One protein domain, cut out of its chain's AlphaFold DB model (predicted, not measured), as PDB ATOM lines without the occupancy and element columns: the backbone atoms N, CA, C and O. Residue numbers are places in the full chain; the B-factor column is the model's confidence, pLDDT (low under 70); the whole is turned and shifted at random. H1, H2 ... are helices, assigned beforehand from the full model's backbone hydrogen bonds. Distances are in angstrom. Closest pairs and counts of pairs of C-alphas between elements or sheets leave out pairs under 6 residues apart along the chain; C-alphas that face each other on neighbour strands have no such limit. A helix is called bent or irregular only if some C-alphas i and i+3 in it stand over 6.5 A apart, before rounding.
ATOM      1  N   ILE A   3      24.162  40.123 -36.547       89.12
ATOM      2  CA  ILE A   3      23.675  41.450 -36.953       89.12
ATOM      3  C   ILE A   3      23.279  42.317 -35.751       89.12
ATOM      4  O   ILE A   3      23.561  43.513 -35.759       89.12
ATOM      5  N   GLU A   4      22.624  41.745 -34.738       89.69
ATOM      6  CA  GLU A   4      22.193  42.517 -33.563       89.69
ATOM      7  C   GLU A   4      23.387  42.921 -32.697       89.69
ATOM      8  O   GLU A   4      23.451  44.063 -32.250       89.69
ATOM      9  N   LYS A   5      24.389  42.040 -32.576       90.19
ATOM     10  CA  LYS A   5      25.662  42.359 -31.919       90.19
ATOM     11  C   LYS A   5      26.384  43.506 -32.627       90.19
ATOM     12  O   LYS A   5      26.746  44.486 -31.990       90.19
ATOM     13  N   ILE A   6      26.475  43.458 -33.962       89.56
ATOM     14  CA  ILE A   6      27.041  44.559 -34.758       89.56
ATOM     15  C   ILE A   6      26.263  45.854 -34.502       89.56
ATOM     16  O   ILE A   6      26.857  46.866 -34.160       89.56
ATOM     17  N   LYS A   7      24.929  45.852 -34.604       89.19
ATOM     18  CA  LYS A   7      24.118  47.058 -34.342       89.19
ATOM     19  C   LYS A   7      24.306  47.622 -32.930       89.19
ATOM     20  O   LYS A   7      24.159  48.829 -32.750       89.19
ATOM     21  N   ALA A   8      24.599  46.771 -31.951       89.19
ATOM     22  CA  ALA A   8      24.833  47.174 -30.574       89.19
ATOM     23  C   ALA A   8      26.227  47.784 -30.348       89.19
ATOM     24  O   ALA A   8      26.378  48.548 -29.398       89.19
ATOM     25  N   MET A   9      27.213  47.545 -31.225       89.56
ATOM     26  CA  MET A   9      28.603  47.999 -31.032       89.56
ATOM     27  C   MET A   9      28.752  49.489 -30.676       89.56
ATOM     28  O   MET A   9      29.517  49.785 -29.761       89.56
ATOM     29  N   PRO A  10      28.042  50.452 -31.308       87.69
ATOM     30  CA  PRO A  10      28.151  51.855 -30.905       87.69
ATOM     31  C   PRO A  10      27.675  52.106 -29.469       87.69
ATOM     32  O   PRO A  10      28.262  52.917 -28.759       87.69
ATOM     33  N   ARG A  11      26.629  51.394 -29.028       87.12
ATOM     34  CA  ARG A  11      26.119  51.478 -27.651       87.12
ATOM     35  C   ARG A  11      27.061  50.788 -26.668       87.12
ATOM     36  O   ARG A  11      27.272  51.321 -25.589       87.12
ATOM     37  N   MET A  12      27.651  49.655 -27.052       88.94
ATOM     38  CA  MET A  12      28.675  48.971 -26.253       88.94
ATOM     39  C   MET A  12      29.881  49.884 -26.029       88.94
ATOM     40  O   MET A  12      30.294  50.069 -24.891       88.94
ATOM     41  N   LYS A  13      30.373  50.539 -27.091       89.69
ATOM     42  CA  LYS A  13      31.453  51.528 -26.998       89.69
ATOM     43  C   LYS A  13      31.108  52.657 -26.022       89.69
ATOM     44  O   LYS A  13      31.883  52.932 -25.116       89.69
ATOM     45  N   ALA A  14      29.932  53.269 -26.172       87.88
ATOM     46  CA  ALA A  14      29.492  54.341 -25.280       87.88
ATOM     47  C   ALA A  14      29.345  53.870 -23.820       87.88
ATOM     48  O   ALA A  14      29.711  54.590 -22.897       87.88
ATOM     49  N   SER A  15      28.842  52.649 -23.602       87.25
ATOM     50  CA  SER A  15      28.742  52.048 -22.266       87.25
ATOM     51  C   SER A  15      30.116  51.818 -21.639       87.25
ATOM     52  O   SER A  15      30.260  52.044 -20.441       87.25
ATOM     53  N   LEU A  16      31.113  51.392 -22.419       89.62
ATOM     54  CA  LEU A  16      32.490  51.221 -21.946       89.62
ATOM     55  C   LEU A  16      33.119  52.560 -21.556       89.62
ATOM     56  O   LEU A  16      33.685  52.680 -20.474       89.62
ATOM     57  N   GLU A  17      32.958  53.585 -22.396       89.81
ATOM     58  CA  GLU A  17      33.435  54.944 -22.107       89.81
ATOM     59  C   GLU A  17      32.790  55.515 -20.832       89.81
ATOM     60  O   GLU A  17      33.472  56.128 -20.009       89.81
ATOM     61  N   TYR A  18      31.488  55.282 -20.647       88.12
ATOM     62  CA  TYR A  18      30.761  55.683 -19.445       88.12
ATOM     63  C   TYR A  18      31.282  54.970 -18.191       88.12
ATOM     64  O   TYR A  18      31.638  55.627 -17.216       88.12
ATOM     65  N   SER A  19      31.398  53.643 -18.241       87.38
ATOM     66  CA  SER A  19      31.823  52.832 -17.092       87.38
ATOM     67  C   SER A  19      33.265  53.163 -16.683       87.38
ATOM     68  O   SER A  19      33.557  53.343 -15.504       87.38
ATOM     69  N   GLN A  20      34.167  53.367 -17.654       87.75
ATOM     70  CA  GLN A  20      35.541  53.809 -17.387       87.75
ATOM     71  C   GLN A  20      35.584  55.184 -16.706       87.75
ATOM     72  O   GLN A  20      36.425  55.440 -15.840       87.75
ATOM     73  N   ARG A  21      34.679  56.092 -17.090       89.38
ATOM     74  CA  ARG A  21      34.562  57.402 -16.449       89.38
ATOM     75  C   ARG A  21      34.105  57.268 -14.998       89.38
ATOM     76  O   ARG A  21      34.676  57.942 -14.145       89.38
ATOM     77  N   GLU A  22      33.113  56.427 -14.717       86.25
ATOM     78  CA  GLU A  22      32.663  56.165 -13.346       86.25
ATOM     79  C   GLU A  22      33.776  55.560 -12.491       86.25
ATOM     80  O   GLU A  22      34.045  56.071 -11.404       86.25
ATOM     81  N   TYR A  23      34.502  54.566 -13.010       87.06
ATOM     82  CA  TYR A  23      35.669  53.987 -12.337       87.06
ATOM     83  C   TYR A  23      36.696  55.058 -11.928       87.06
ATOM     84  O   TYR A  23      37.180  55.078 -10.793       87.06
ATOM     85  N   ASN A  24      36.992  56.005 -12.827       87.19
ATOM     86  CA  ASN A  24      37.907  57.113 -12.538       87.19
ATOM     87  C   ASN A  24      37.349  58.069 -11.466       87.19
ATOM     88  O   ASN A  24      38.111  58.605 -10.661       87.19
ATOM     89  N   ILE A  25      36.033  58.306 -11.440       87.06
ATOM     90  CA  ILE A  25      35.385  59.126 -10.405       87.06
ATOM     91  C   ILE A  25      35.510  58.444  -9.039       87.06
ATOM     92  O   ILE A  25      35.975  59.086  -8.094       87.06
ATOM     93  N   TYR A  26      35.168  57.157  -8.939       85.94
ATOM     94  CA  TYR A  26      35.257  56.403  -7.685       85.94
ATOM     95  C   TYR A  26      36.699  56.291  -7.177       85.94
ATOM     96  O   TYR A  26      36.947  56.559  -6.001       85.94
ATOM     97  N   SER A  27      37.667  56.053  -8.070       85.62
ATOM     98  CA  SER A  27      39.100  56.059  -7.725       85.62
ATOM     99  C   SER A  27      39.539  57.384  -7.088       85.62
ATOM    100  O   SER A  27      40.259  57.408  -6.091       85.62
ATOM    101  N   ASN A  28      39.073  58.511  -7.634       85.88
ATOM    102  CA  ASN A  28      39.388  59.834  -7.094       85.88
ATOM    103  C   ASN A  28      38.692  60.116  -5.755       85.88
ATOM    104  O   ASN A  28      39.237  60.860  -4.937       85.88
ATOM    105  N   MET A  29      37.496  59.563  -5.537       83.88
ATOM    106  CA  MET A  29      36.776  59.680  -4.267       83.88
ATOM    107  C   MET A  29      37.463  58.885  -3.155       83.88
ATOM    108  O   MET A  29      37.601  59.406  -2.052       83.88
ATOM    109  N   LEU A  30      37.963  57.678  -3.447       85.06
ATOM    110  CA  LEU A  30      38.678  56.847  -2.469       85.06
ATOM    111  C   LEU A  30      39.894  57.547  -1.859       85.06
ATOM    112  O   LEU A  30      40.146  57.396  -0.667       85.06
ATOM    113  N   ASN A  31      40.602  58.364  -2.640       78.19
ATOM    114  CA  ASN A  31      41.759  59.130  -2.163       78.19
ATOM    115  C   ASN A  31      41.394  60.259  -1.179       78.19
ATOM    116  O   ASN A  31      42.287  60.868  -0.599       78.19
ATOM    117  N   LYS A  32      40.102  60.580  -1.024       81.06
ATOM    118  CA  LYS A  32      39.608  61.716  -0.230       81.06
ATOM    119  C   LYS A  32      38.734  61.302   0.955       81.06
ATOM    120  O   LYS A  32      38.238  62.175   1.661       81.06
ATOM    121  N   ILE A  33      38.494  60.006   1.150       83.50
ATOM    122  CA  ILE A  33      37.574  59.500   2.173       83.50
ATOM    123  C   ILE A  33      38.362  58.832   3.295       83.50
ATOM    124  O   ILE A  33      39.000  57.802   3.096       83.50
ATOM    125  N   GLU A  34      38.256  59.409   4.490       81.50
ATOM    126  CA  GLU A  34      38.865  58.887   5.721       81.50
ATOM    127  C   GLU A  34      37.931  57.927   6.483       81.50
ATOM    128  O   GLU A  34      38.381  57.131   7.302       81.50
ATOM    129  N   ASN A  35      36.621  57.967   6.207       88.50
ATOM    130  CA  ASN A  35      35.633  57.094   6.843       88.50
ATOM    131  C   ASN A  35      35.707  55.666   6.269       88.50
ATOM    132  O   ASN A  35      35.438  55.461   5.084       88.50
ATOM    133  N   GLY A  36      36.031  54.689   7.124       82.81
ATOM    134  CA  GLY A  36      36.209  53.282   6.748       82.81
ATOM    135  C   GLY A  36      34.988  52.649   6.071       82.81
ATOM    136  O   GLY A  36      35.134  52.066   4.999       82.81
ATOM    137  N   ASP A  37      33.788  52.839   6.622       86.19
ATOM    138  CA  ASP A  37      32.552  52.230   6.104       86.19
ATOM    139  C   ASP A  37      32.163  52.780   4.721       86.19
ATOM    140  O   ASP A  37      31.714  52.051   3.834       86.19
ATOM    141  N   LEU A  38      32.315  54.092   4.516       84.88
ATOM    142  CA  LEU A  38      32.077  54.728   3.215       84.88
ATOM    143  C   LEU A  38      33.127  54.299   2.189       84.88
ATOM    144  O   LEU A  38      32.795  54.084   1.022       84.88
ATOM    145  N   ARG A  39      34.381  54.155   2.626       87.38
ATOM    146  CA  ARG A  39      35.482  53.693   1.781       87.38
ATOM    147  C   ARG A  39      35.241  52.265   1.292       87.38
ATOM    148  O   ARG A  39      35.378  52.013   0.100       87.38
ATOM    149  N   GLU A  40      34.825  51.361   2.174       86.50
ATOM    150  CA  GLU A  40      34.505  49.972   1.826       86.50
ATOM    151  C   GLU A  40      33.341  49.877   0.827       86.50
ATOM    152  O   GLU A  40      33.432  49.168  -0.174       86.50
ATOM    153  N   LYS A  41      32.275  50.668   1.020       87.19
ATOM    154  CA  LYS A  41      31.150  50.729   0.068       87.19
ATOM    155  C   LYS A  41      31.575  51.168  -1.333       87.19
ATOM    156  O   LYS A  41      31.041  50.656  -2.316       87.19
ATOM    157  N   ILE A  42      32.514  52.109  -1.435       85.12
ATOM    158  CA  ILE A  42      33.014  52.589  -2.729       85.12
ATOM    159  C   ILE A  42      33.918  51.555  -3.396       85.12
ATOM    160  O   ILE A  42      33.803  51.377  -4.604       85.12
ATOM    161  N   ILE A  43      34.759  50.849  -2.632       87.00
ATOM    162  CA  ILE A  43      35.573  49.740  -3.158       87.00
ATOM    163  C   ILE A  43      34.663  48.677  -3.781       87.00
ATOM    164  O   ILE A  43      34.820  48.355  -4.953       87.00
ATOM    165  N   ASN A  44      33.627  48.240  -3.059       87.19
ATOM    166  CA  ASN A  44      32.685  47.243  -3.574       87.19
ATOM    167  C   ASN A  44      31.965  47.715  -4.851       87.19
ATOM    168  O   ASN A  44      31.810  46.950  -5.801       87.19
ATOM    169  N   ALA A  45      31.537  48.982  -4.903       84.06
ATOM    170  CA  ALA A  45      30.926  49.550  -6.106       84.06
ATOM    171  C   ALA A  45      31.914  49.606  -7.287       84.06
ATOM    172  O   ALA A  45      31.534  49.342  -8.427       84.06
ATOM    173  N   GLN A  46      33.179  49.931  -7.019       85.56
ATOM    174  CA  GLN A  46      34.234  49.987  -8.024       85.56
ATOM    175  C   GLN A  46      34.561  48.602  -8.597       85.56
ATOM    176  O   GLN A  46      34.692  48.485  -9.814       85.56
ATOM    177  N   ASP A  47      34.624  47.569  -7.757       87.38
ATOM    178  CA  ASP A  47      34.877  46.187  -8.185       87.38
ATOM    179  C   ASP A  47      33.745  45.657  -9.079       87.38
ATOM    180  O   ASP A  47      33.994  45.043 -10.119       87.38
ATOM    181  N   MET A  48      32.487  45.969  -8.742       84.62
ATOM    182  CA  MET A  48      31.340  45.632  -9.595       84.62
ATOM    183  C   MET A  48      31.435  46.294 -10.977       84.62
ATOM    184  O   MET A  48      31.224  45.633 -11.996       84.62
ATOM    185  N   ILE A  49      31.778  47.586 -11.023       83.62
ATOM    186  CA  ILE A  49      31.951  48.327 -12.282       83.62
ATOM    187  C   ILE A  49      33.118  47.752 -13.087       83.62
ATOM    188  O   ILE A  49      33.019  47.625 -14.306       83.62
ATOM    189  N   PHE A  50      34.214  47.389 -12.421       84.06
ATOM    190  CA  PHE A  50      35.384  46.810 -13.068       84.06
ATOM    191  C   PHE A  50      35.044  45.492 -13.774       84.06
ATOM    192  O   PHE A  50      35.308  45.355 -14.969       84.06
ATOM    193  N   HIS A  51      34.353  44.574 -13.094       80.69
ATOM    194  CA  HIS A  51      33.910  43.322 -13.712       80.69
ATOM    195  C   HIS A  51      32.949  43.537 -14.892       80.69
ATOM    196  O   HIS A  51      33.037  42.839 -15.907       80.69
ATOM    197  N   GLU A  52      32.051  44.523 -14.807       77.56
ATOM    198  CA  GLU A  52      31.160  44.867 -15.920       77.56
ATOM    199  C   GLU A  52      31.933  45.443 -17.123       77.56
ATOM    200  O   GLU A  52      31.610  45.128 -18.277       77.56
ATOM    201  N   ILE A  53      32.972  46.251 -16.872       82.94
ATOM    202  CA  ILE A  53      33.879  46.766 -17.905       82.94
ATOM    203  C   ILE A  53      34.597  45.614 -18.598       82.94
ATOM    204  O   ILE A  53      34.577  45.569 -19.826       82.94
ATOM    205  N   GLU A  54      35.197  44.686 -17.851       82.19
ATOM    206  CA  GLU A  54      35.976  43.578 -18.417       82.19
ATOM    207  C   GLU A  54      35.140  42.717 -19.366       82.19
ATOM    208  O   GLU A  54      35.511  42.526 -20.528       82.19
ATOM    209  N   GLN A  55      33.960  42.270 -18.922       80.06
ATOM    210  CA  GLN A  55      33.092  41.426 -19.745       80.06
ATOM    211  C   GLN A  55      32.645  42.139 -21.028       80.06
ATOM    212  O   GLN A  55      32.736  41.587 -22.132       80.06
ATOM    213  N   LYS A  56      32.192  43.394 -20.912       82.25
ATOM    214  CA  LYS A  56      31.756  44.186 -22.071       82.25
ATOM    215  C   LYS A  56      32.916  44.525 -23.004       82.25
ATOM    216  O   LYS A  56      32.716  44.584 -24.221       82.25
ATOM    217  N   ALA A  57      34.106  44.765 -22.456       87.06
ATOM    218  CA  ALA A  57      35.292  45.134 -23.216       87.06
ATOM    219  C   ALA A  57      35.759  43.966 -24.077       87.06
ATOM    220  O   ALA A  57      36.030  44.170 -25.261       87.06
ATOM    221  N   SER A  58      35.773  42.751 -23.529       87.50
ATOM    222  CA  SER A  58      36.146  41.538 -24.257       87.50
ATOM    223  C   SER A  58      35.213  41.270 -25.439       87.50
ATOM    224  O   SER A  58      35.673  41.106 -26.573       87.50
ATOM    225  N   GLU A  59      33.891  41.333 -25.233       86.88
ATOM    226  CA  GLU A  59      32.931  41.151 -26.330       86.88
ATOM    227  C   GLU A  59      33.055  42.257 -27.395       86.88
ATOM    228  O   GLU A  59      33.060  41.981 -28.602       86.88
ATOM    229  N   TYR A  60      33.181  43.516 -26.964       90.06
ATOM    230  CA  TYR A  60      33.360  44.647 -27.871       90.06
ATOM    231  C   TYR A  60      34.654  44.530 -28.683       90.06
ATOM    232  O   TYR A  60      34.636  44.784 -29.888       90.06
ATOM    233  N   LYS A  61      35.758  44.118 -28.049       91.56
ATOM    234  CA  LYS A  61      37.070  43.953 -28.679       91.56
ATOM    235  C   LYS A  61      37.006  42.925 -29.800       91.56
ATOM    236  O   LYS A  61      37.389  43.251 -30.919       91.56
ATOM    237  N   ILE A  62      36.434  41.746 -29.546       91.62
ATOM    238  CA  ILE A  62      36.282  40.697 -30.568       91.62
ATOM    239  C   ILE A  62      35.478  41.220 -31.762       91.62
ATOM    240  O   ILE A  62      35.902  41.089 -32.911       91.62
ATOM    241  N   LEU A  63      34.326  41.850 -31.507       91.94
ATOM    242  CA  LEU A  63      33.484  42.389 -32.577       91.94
ATOM    243  C   LEU A  63      34.174  43.522 -33.348       91.94
ATOM    244  O   LEU A  63      34.069  43.571 -34.574       91.94
ATOM    245  N   SER A  64      34.877  44.424 -32.656       92.25
ATOM    246  CA  SER A  64      35.611  45.522 -33.294       92.25
ATOM    247  C   SER A  64      36.718  44.975 -34.178       92.25
ATOM    248  O   SER A  64      36.750  45.296 -35.361       92.25
ATOM    249  N   SER A  65      37.548  44.072 -33.653       92.69
ATOM    250  CA  SER A  65      38.624  43.425 -34.404       92.69
ATOM    251  C   SER A  65      38.098  42.676 -35.629       92.69
ATOM    252  O   SER A  65      38.647  42.825 -36.721       92.69
ATOM    253  N   ALA A  66      36.985  41.946 -35.497       93.44
ATOM    254  CA  ALA A  66      36.354  41.241 -36.611       93.44
ATOM    255  C   ALA A  66      35.872  42.191 -37.724       93.44
ATOM    256  O   ALA A  66      35.991  41.881 -38.910       93.44
ATOM    257  N   VAL A  67      35.335  43.362 -37.363       93.00
ATOM    258  CA  VAL A  67      34.941  44.401 -38.329       93.00
ATOM    259  C   VAL A  67      36.165  45.103 -38.922       93.00
ATOM    260  O   VAL A  67      36.170  45.429 -40.111       93.00
ATOM    261  N   ASP A  68      37.196  45.344 -38.116       92.62
ATOM    262  CA  ASP A  68      38.400  46.062 -38.519       92.62
ATOM    263  C   ASP A  68      39.274  45.263 -39.485       92.62
ATOM    264  O   ASP A  68      39.866  45.866 -40.380       92.62
ATOM    265  N   ALA A  69      39.268  43.933 -39.367       92.62
ATOM    266  CA  ALA A  69      39.948  43.004 -40.266       92.62
ATOM    267  C   ALA A  69      39.284  42.872 -41.650       92.62
ATOM    268  O   ALA A  69      39.851  42.268 -42.563       92.62
ATOM    269  N   LEU A  70      38.076  43.416 -41.843       94.25
ATOM    270  CA  LEU A  70      37.415  43.363 -43.143       94.25
ATOM    271  C   LEU A  70      38.160  44.204 -44.196       94.25
ATOM    272  O   LEU A  70      38.554  45.341 -43.921       94.25
ATOM    273  N   PRO A  71      38.230  43.736 -45.459       92.12
ATOM    274  CA  PRO A  71      38.726  44.538 -46.573       92.12
ATOM    275  C   PRO A  71      37.964  45.863 -46.709       92.12
ATOM    276  O   PRO A  71      36.753  45.902 -46.488       92.12
ATOM    277  N   GLY A  72      38.630  46.934 -47.155       88.69
ATOM    278  CA  GLY A  72      38.097  48.308 -47.117       88.69
ATOM    279  C   GLY A  72      36.658  48.477 -47.628       88.69
ATOM    280  O   GLY A  72      35.834  49.108 -46.966       88.69
ATOM    281  N   ILE A  73      36.303  47.844 -48.756       89.19
ATOM    282  CA  ILE A  73      34.931  47.887 -49.297       89.19
ATOM    283  C   ILE A  73      33.935  47.134 -48.397       89.19
ATOM    284  O   ILE A  73      32.830  47.620 -48.162       89.19
ATOM    285  N   GLN A  74      34.304  45.962 -47.870       90.44
ATOM    286  CA  GLN A  74      33.456  45.196 -46.948       90.44
ATOM    287  C   GLN A  74      33.232  45.963 -45.643       90.44
ATOM    288  O   GLN A  74      32.088  46.115 -45.210       90.44
ATOM    289  N   LYS A  75      34.307  46.519 -45.075       91.88
ATOM    290  CA  LYS A  75      34.268  47.364 -43.881       91.88
ATOM    291  C   LYS A  75      33.365  48.579 -44.089       91.88
ATOM    292  O   LYS A  75      32.458  48.809 -43.295       91.88
ATOM    293  N   SER A  76      33.537  49.301 -45.199       88.38
ATOM    294  CA  SER A  76      32.695  50.449 -45.559       88.38
ATOM    295  C   SER A  76      31.213  50.068 -45.655       88.38
ATOM    296  O   SER A  76      30.352  50.739 -45.078       88.38
ATOM    297  N   VAL A  77      30.903  48.935 -46.302       88.62
ATOM    298  CA  VAL A  77      29.528  48.429 -46.399       88.62
ATOM    299  C   VAL A  77      28.932  48.155 -45.016       88.62
ATOM    300  O   VAL A  77      27.814  48.601 -44.758       88.62
ATOM    301  N   ILE A  78      29.657  47.475 -44.122       90.31
ATOM    302  CA  ILE A  78      29.199  47.193 -42.752       90.31
ATOM    303  C   ILE A  78      28.996  48.488 -41.956       90.31
ATOM    304  O   ILE A  78      27.900  48.719 -41.439       90.31
ATOM    305  N   ILE A  79      30.000  49.371 -41.923       87.62
ATOM    306  CA  ILE A  79      29.950  50.634 -41.174       87.62
ATOM    307  C   ILE A  79      28.774  51.492 -41.629       87.62
ATOM    308  O   ILE A  79      28.014  52.019 -40.812       87.62
ATOM    309  N   TYR A  80      28.591  51.636 -42.939       84.62
ATOM    310  CA  TYR A  80      27.515  52.462 -43.456       84.62
ATOM    311  C   TYR A  80      26.146  51.816 -43.204       84.62
ATOM    312  O   TYR A  80      25.215  52.497 -42.776       84.62
ATOM    313  N   CYS A  81      26.014  50.496 -43.380       83.25
ATOM    314  CA  CYS A  81      24.761  49.781 -43.128       83.25
ATOM    315  C   CYS A  81      24.295  49.860 -41.667       83.25
ATOM    316  O   CYS A  81      23.082  49.967 -41.443       83.25
ATOM    317  N   TYR A  82      25.225  49.801 -40.706       84.25
ATOM    318  CA  TYR A  82      24.899  49.564 -39.297       84.25
ATOM    319  C   TYR A  82      25.290  50.691 -38.327       84.25
ATOM    320  O   TYR A  82      24.612  50.829 -37.316       84.25
ATOM    321  N   PHE A  83      26.283  51.538 -38.628       78.06
ATOM    322  CA  PHE A  83      26.751  52.588 -37.699       78.06
ATOM    323  C   PHE A  83      26.362  54.006 -38.125       78.06
ATOM    324  O   PHE A  83      25.875  54.785 -37.313       78.06
ATOM    325  N   LYS A  84      26.517  54.361 -39.408       69.94
ATOM    326  CA  LYS A  84      26.221  55.731 -39.891       69.94
ATOM    327  C   LYS A  84      24.744  55.983 -40.212       69.94
ATOM    328  O   LYS A  84      24.340  57.121 -40.454       69.94
ATOM    329  N   ASN A  85      23.911  54.942 -40.218       63.50
ATOM    330  CA  ASN A  85      22.513  55.047 -40.640       63.50
ATOM    331  C   ASN A  85      21.497  55.329 -39.518       63.50
ATOM    332  O   ASN A  85      20.304  55.379 -39.806       63.50
ATOM    333  N   GLY A  86      21.954  55.562 -38.285       49.81
ATOM    334  CA  GLY A  86      21.103  55.634 -37.094       49.81
ATOM    335  C   GLY A  86      20.279  56.907 -36.868       49.81
ATOM    336  O   GLY A  86      19.419  56.866 -35.997       49.81
ATOM    337  N   SER A  87      20.491  58.012 -37.601       47.03
ATOM    338  CA  SER A  87      20.004  59.319 -37.091       47.03
ATOM    339  C   SER A  87      19.448  60.322 -38.110       47.03
ATOM    340  O   SER A  87      19.176  61.456 -37.733       47.03
ATOM    341  N   LYS A  88      19.279  59.970 -39.395       52.56
ATOM    342  CA  LYS A  88      18.700  60.903 -40.391       52.56
ATOM    343  C   LYS A  88      17.308  60.445 -40.850       52.56
ATOM    344  O   LYS A  88      17.220  59.303 -41.316       52.56
ATOM    345  N   PRO A  89      16.270  61.304 -40.781       42.16
ATOM    346  CA  PRO A  89      14.964  61.015 -41.370       42.16
ATOM    347  C   PRO A  89      15.103  60.828 -42.890       42.16
ATOM    348  O   PRO A  89      15.892  61.518 -43.535       42.16
ATOM    349  N   GLY A  90      14.395  59.846 -43.456       59.69
ATOM    350  CA  GLY A  90      14.405  59.541 -44.893       59.69
ATOM    351  C   GLY A  90      14.477  58.045 -45.218       59.69
ATOM    352  O   GLY A  90      14.741  57.203 -44.356       59.69
ATOM    353  N   ASN A  91      14.253  57.700 -46.489       67.94
ATOM    354  CA  ASN A  91      14.226  56.313 -46.948       67.94
ATOM    355  C   ASN A  91      15.629  55.680 -46.872       67.94
ATOM    356  O   ASN A  91      16.528  55.982 -47.662       67.94
ATOM    357  N   LYS A  92      15.820  54.762 -45.915       68.06
ATOM    358  CA  LYS A  92      17.081  54.038 -45.675       68.06
ATOM    359  C   LYS A  92      17.651  53.393 -46.944       68.06
ATOM    360  O   LYS A  92      18.869  53.353 -47.107       68.06
ATOM    361  N   LYS A  93      16.790  52.892 -47.837       67.56
ATOM    362  CA  LYS A  93      17.219  52.265 -49.096       67.56
ATOM    363  C   LYS A  93      17.855  53.271 -50.053       67.56
ATOM    364  O   LYS A  93      18.877  52.953 -50.646       67.56
ATOM    365  N   GLU A  94      17.300  54.472 -50.156       72.31
ATOM    366  CA  GLU A  94      17.755  55.492 -51.103       72.31
ATOM    367  C   GLU A  94      19.139  56.041 -50.732       72.31
ATOM    368  O   GLU A  94      20.018  56.164 -51.577       72.31
ATOM    369  N   ARG A  95      19.380  56.274 -49.436       74.69
ATOM    370  CA  ARG A  95      20.701  56.683 -48.926       74.69
ATOM    371  C   ARG A  95      21.769  55.617 -49.127       74.69
ATOM    372  O   ARG A  95      22.892  55.938 -49.500       74.69
ATOM    373  N   LEU A  96      21.413  54.355 -48.868       74.62
ATOM    374  CA  LEU A  96      22.290  53.224 -49.157       74.62
ATOM    375  C   LEU A  96      22.613  53.184 -50.655       74.62
ATOM    376  O   LEU A  96      23.783  53.089 -50.998       74.62
ATOM    377  N   SER A  97      21.609  53.328 -51.526       74.94
ATOM    378  CA  SER A  97      21.809  53.353 -52.981       74.94
ATOM    379  C   SER A  97      22.777  54.458 -53.395       74.94
ATOM    380  O   SER A  97      23.830  54.147 -53.936       74.94
ATOM    381  N   LYS A  98      22.517  55.716 -53.010       79.25
ATOM    382  CA  LYS A  98      23.362  56.872 -53.360       79.25
ATOM    383  C   LYS A  98      24.811  56.725 -52.888       79.25
ATOM    384  O   LYS A  98      25.743  57.038 -53.622       79.25
ATOM    385  N   HIS A  99      25.024  56.225 -51.667       82.62
ATOM    386  CA  HIS A  99      26.378  56.005 -51.158       82.62
ATOM    387  C   HIS A  99      27.126  54.934 -51.958       82.62
ATOM    388  O   HIS A  99      28.296  55.117 -52.279       82.62
ATOM    389  N   TYR A 100      26.473  53.832 -52.313       81.69
ATOM    390  CA  TYR A 100      27.145  52.760 -53.042       81.69
ATOM    391  C   TYR A 100      27.258  53.030 -54.544       81.69
ATOM    392  O   TYR A 100      28.249  52.623 -55.142       81.69
ATOM    393  N   GLU A 101      26.335  53.794 -55.122       81.88
ATOM    394  CA  GLU A 101      26.454  54.355 -56.472       81.88
ATOM    395  C   GLU A 101      27.700  55.241 -56.587       81.88
ATOM    396  O   GLU A 101      28.466  55.074 -57.529       81.88
ATOM    397  N   SER A 102      27.990  56.083 -55.581       82.38
ATOM    398  CA  SER A 102      29.244  56.864 -55.546       82.38
ATOM    399  C   SER A 102      30.516  56.009 -55.446       82.38
ATOM    400  O   SER A 102      31.604  56.482 -55.753       82.38
ATOM    401  N   LEU A 103      30.383  54.740 -55.048       80.81
ATOM    402  CA  LEU A 103      31.467  53.755 -55.017       80.81
ATOM    403  C   LEU A 103      31.474  52.853 -56.267       80.81
ATOM    404  O   LEU A 103      32.217  51.874 -56.306       80.81
ATOM    405  N   GLY A 104      30.630  53.140 -57.266       85.06
ATOM    406  CA  GLY A 104      30.496  52.340 -58.485       85.06
ATOM    407  C   GLY A 104      29.868  50.960 -58.260       85.06
ATOM    408  O   GLY A 104      30.067  50.045 -59.059       85.06
ATOM    409  N   LEU A 105      29.139  50.761 -57.158       87.06
ATOM    410  CA  LEU A 105      28.569  49.470 -56.775       87.06
ATOM    411  C   LEU A 105      27.052  49.451 -56.958       87.06
ATOM    412  O   LEU A 105      26.326  50.272 -56.401       87.06
ATOM    413  N   SER A 106      26.550  48.422 -57.643       87.31
ATOM    414  CA  SER A 106      25.112  48.157 -57.699       87.31
ATOM    415  C   SER A 106      24.582  47.645 -56.356       87.31
ATOM    416  O   SER A 106      25.284  46.964 -55.598       87.31
ATOM    417  N   TYR A 107      23.295  47.872 -56.085       81.94
ATOM    418  CA  TYR A 107      22.639  47.359 -54.878       81.94
ATOM    419  C   TYR A 107      22.790  45.832 -54.712       81.94
ATOM    420  O   TYR A 107      23.015  45.330 -53.607       81.94
ATOM    421  N   GLY A 108      22.727  45.074 -55.814       86.12
ATOM    422  CA  GLY A 108      22.950  43.626 -55.807       86.12
ATOM    423  C   GLY A 108      24.374  43.251 -55.378       86.12
ATOM    424  O   GLY A 108      24.561  42.362 -54.538       86.12
ATOM    425  N   LYS A 109      25.380  43.979 -55.879       89.19
ATOM    426  CA  LYS A 109      26.782  43.793 -55.487       89.19
ATOM    427  C   LYS A 109      26.986  44.108 -54.006       89.19
ATOM    428  O   LYS A 109      27.604  43.310 -53.304       89.19
ATOM    429  N   VAL A 110      26.390  45.188 -53.505       87.38
ATOM    430  CA  VAL A 110      26.404  45.557 -52.079       87.38
ATOM    431  C   VAL A 110      25.788  44.463 -51.215       87.38
ATOM    432  O   VAL A 110      26.376  44.073 -50.208       87.38
ATOM    433  N   LYS A 111      24.628  43.918 -51.603       87.56
ATOM    434  CA  LYS A 111      23.969  42.828 -50.865       87.56
ATOM    435  C   LYS A 111      24.873  41.595 -50.768       87.56
ATOM    436  O   LYS A 111      24.948  40.981 -49.703       87.56
ATOM    437  N   SER A 112      25.580  41.262 -51.850       92.19
ATOM    438  CA  SER A 112      26.556  40.166 -51.885       92.19
ATOM    439  C   SER A 112      27.766  40.440 -50.984       92.19
ATOM    440  O   SER A 112      28.109  39.603 -50.148       92.19
ATOM    441  N   ILE A 113      28.356  41.637 -51.078       92.50
ATOM    442  CA  ILE A 113      29.477  42.079 -50.233       92.50
ATOM    443  C   ILE A 113      29.082  42.031 -48.755       92.50
ATOM    444  O   ILE A 113      29.795  41.434 -47.955       92.50
ATOM    445  N   ARG A 114      27.910  42.573 -48.399       91.44
ATOM    446  CA  ARG A 114      27.375  42.546 -47.033       91.44
ATOM    447  C   ARG A 114      27.221  41.119 -46.521       91.44
ATOM    448  O   ARG A 114      27.609  40.834 -45.397       91.44
ATOM    449  N   LYS A 115      26.661  40.215 -47.334       93.75
ATOM    450  CA  LYS A 115      26.485  38.806 -46.951       93.75
ATOM    451  C   LYS A 115      27.830  38.127 -46.679       93.75
ATOM    452  O   LYS A 115      27.930  37.390 -45.707       93.75
ATOM    453  N   LYS A 116      28.847  38.376 -47.513       94.75
ATOM    454  CA  LYS A 116      30.203  37.841 -47.304       94.75
ATOM    455  C   LYS A 116      30.843  38.412 -46.038       94.75
ATOM    456  O   LYS A 116      31.279  37.639 -45.200       94.75
ATOM    457  N   ALA A 117      30.793  39.730 -45.863       94.56
ATOM    458  CA  ALA A 117      31.341  40.411 -44.694       94.56
ATOM    459  C   ALA A 117      30.716  39.913 -43.380       94.56
ATOM    460  O   ALA A 117      31.431  39.647 -42.424       94.56
ATOM    461  N   LEU A 118      29.391  39.723 -43.344       95.00
ATOM    462  CA  LEU A 118      28.706  39.185 -42.164       95.00
ATOM    463  C   LEU A 118      29.170  37.769 -41.813       95.00
ATOM    464  O   LEU A 118      29.351  37.490 -40.636       95.00
ATOM    465  N   LYS A 119      29.400  36.904 -42.811       95.44
ATOM    466  CA  LYS A 119      29.955  35.562 -42.573       95.44
ATOM    467  C   LYS A 119      31.372  35.620 -42.008       95.44
ATOM    468  O   LYS A 119      31.688  34.861 -41.103       95.44
ATOM    469  N   THR A 120      32.211  36.515 -42.529       95.00
ATOM    470  CA  THR A 120      33.575  36.712 -42.023       95.00
ATOM    471  C   THR A 120      33.566  37.209 -40.578       95.00
ATOM    472  O   THR A 120      34.282  36.655 -39.751       95.00
ATOM    473  N   ILE A 121      32.716  38.192 -40.255       94.75
ATOM    474  CA  ILE A 121      32.568  38.685 -38.879       94.75
ATOM    475  C   ILE A 121      32.058  37.576 -37.957       94.75
ATOM    476  O   ILE A 121      32.566  37.425 -36.856       94.75
ATOM    477  N   GLU A 122      31.060  36.804 -38.389       95.25
ATOM    478  CA  GLU A 122      30.491  35.719 -37.586       95.25
ATOM    479  C   GLU A 122      31.526  34.635 -37.276       95.25
ATOM    480  O   GLU A 122      31.639  34.227 -36.125       95.25
ATOM    481  N   ALA A 123      32.329  34.233 -38.263       94.38
ATOM    482  CA  ALA A 123      33.409  33.272 -38.058       94.38
ATOM    483  C   ALA A 123      34.470  33.794 -37.073       94.38
ATOM    484  O   ALA A 123      34.823  33.092 -36.132       94.38
ATOM    485  N   ALA A 124      34.932  35.037 -37.251       93.44
ATOM    486  CA  ALA A 124      35.910  35.651 -36.352       93.44
ATOM    487  C   ALA A 124      35.357  35.847 -34.931       93.44
ATOM    488  O   ALA A 124      36.070  35.648 -33.955       93.44
ATOM    489  N   TYR A 125      34.075  36.202 -34.810       92.94
ATOM    490  CA  TYR A 125      33.413  36.348 -33.519       92.94
ATOM    491  C   TYR A 125      33.332  35.018 -32.770       92.94
ATOM    492  O   TYR A 125      33.656  34.973 -31.591       92.94
ATOM    493  N   LEU A 126      32.932  33.937 -33.446       92.81
ATOM    494  CA  LEU A 126      32.868  32.610 -32.831       92.81
ATOM    495  C   LEU A 126      34.254  32.100 -32.419       92.81
ATOM    496  O   LEU A 126      34.375  31.538 -31.338       92.81
ATOM    497  N   ALA A 127      35.283  32.338 -33.239       92.19
ATOM    498  CA  ALA A 127      36.660  31.985 -32.899       92.19
ATOM    499  C   ALA A 127      37.139  32.718 -31.634       92.19
ATOM    500  O   ALA A 127      37.552  32.073 -30.678       92.19
ATOM    501  N   GLY A 128      36.975  34.044 -31.570       89.38
ATOM    502  CA  GLY A 128      37.382  34.811 -30.387       89.38
ATOM    503  C   GLY A 128      36.571  34.487 -29.127       89.38
ATOM    504  O   GLY A 128      37.075  34.618 -28.019       89.38
ATOM    505  N   GLN A 129      35.311  34.061 -29.263       88.44
ATOM    506  CA  GLN A 129      34.520  33.592 -28.117       88.44
ATOM    507  C   GLN A 129      34.996  32.232 -27.595       88.44
ATOM    508  O   GLN A 129      34.883  31.992 -26.398       88.44
ATOM    509  N   ALA A 130      35.500  31.356 -28.468       86.94
ATOM    510  CA  ALA A 130      36.079  30.082 -28.053       86.94
ATOM    511  C   ALA A 130      37.390  30.294 -27.282       86.94
ATOM    512  O   ALA A 130      37.556  29.708 -26.223       86.94
ATOM    513  N   GLU A 131      38.253  31.201 -27.753       84.12
ATOM    514  CA  GLU A 131      39.504  31.561 -27.066       84.12
ATOM    515  C   GLU A 131      39.253  32.090 -25.643       84.12
ATOM    516  O   GLU A 131      39.899  31.648 -24.703       84.12
ATOM    517  N   LEU A 132      38.250  32.958 -25.455       80.12
ATOM    518  CA  LEU A 132      37.867  33.462 -24.124       80.12
ATOM    519  C   LEU A 132      37.289  32.398 -23.181       80.12
ATOM    520  O   LEU A 132      37.175  32.656 -21.989       80.12
ATOM    521  N   ALA A 133      36.826  31.262 -23.702       76.75
ATOM    522  CA  ALA A 133      36.274  30.182 -22.884       76.75
ATOM    523  C   ALA A 133      37.349  29.175 -22.434       76.75
ATOM    524  O   ALA A 133      37.055  28.310 -21.611       76.75
ATOM    525  N   GLU A 134      38.556  29.265 -23.002       69.50
ATOM    526  CA  GLU A 134      39.713  28.422 -22.681       69.50
ATOM    527  C   GLU A 134      40.703  29.101 -21.706       69.50
ATOM    528  O   GLU A 134      41.606  28.427 -21.208       69.50
ATOM    529  N   GLU A 135      40.519  30.400 -21.419       57.59
ATOM    530  CA  GLU A 135      41.238  31.189 -20.395       57.59
ATOM    531  C   GLU A 135      40.567  31.106 -19.012       57.59
ATOM    532  O   GLU A 135      41.318  31.005 -18.012       57.59
TER     533      GLU A 135
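AT A GLANCE: This is residues 3 to 135 of the 135 residues of an uncharacterized protein of Clostridiales bacterium (UniProt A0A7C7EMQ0). A long helical hairpin of H2 and H1 meets a third long helix, H5, which slants past the end of H2; short H3 and H4 lie beyond that end. The printed part has 133 residues, with five named helices, H1 to H5 in chain order, and no named strand: all helix. It is loose, radius of gyration of the C-alphas 20.2 A, and spans 66 by 40 by 19 A.

IN THESE COORDINATES: H2, residues 36 to 68, 45.9 A long, begins at C-alpha 36 (36.209, 53.282, 6.748). H1, residues 3 to 30, 40.6 A, is irregular: C-alphas 7 and 10 are 7.1 A apart. H3 is residues 72 to 82, H4 92 to 101. H5, residues 107 to 134, 41.1 A, ends at C-alpha 134 (39.713, 28.422, -22.681).

HOW THE PARTS SIT: Hairpin H1 and H2 touch, closest C-alphas Tyr 23 and Gln 46, 6.1 A, at a shallow tilt of 29 degrees, opposite ways. H2, with residues 59 to 67 alone, touches H5, closest C-alphas Ala 66 and Ile 121, 5.1 A. H3 touches H5, about perpendicular at 89 degrees, closest C-alphas Gln 74 and Ala 117, 5.7 A. H4 and H5 touch only at the corner, only just, with 3 pairs of C-alphas within 8 A, closest Ser 97 and Tyr 107, 6.3 A. Every O i to N i+4 pair is within hydrogen-bond range in H2, H3, H4 and H5; in H1, 22 of 24.

THE WHOLE: The farthest C-alphas, Asn 35 and Ser 106, are 66.0 A apart. The printed part has no cut and no long link. pLDDT is under 70 at residues 84 to 93 and 134 to 135.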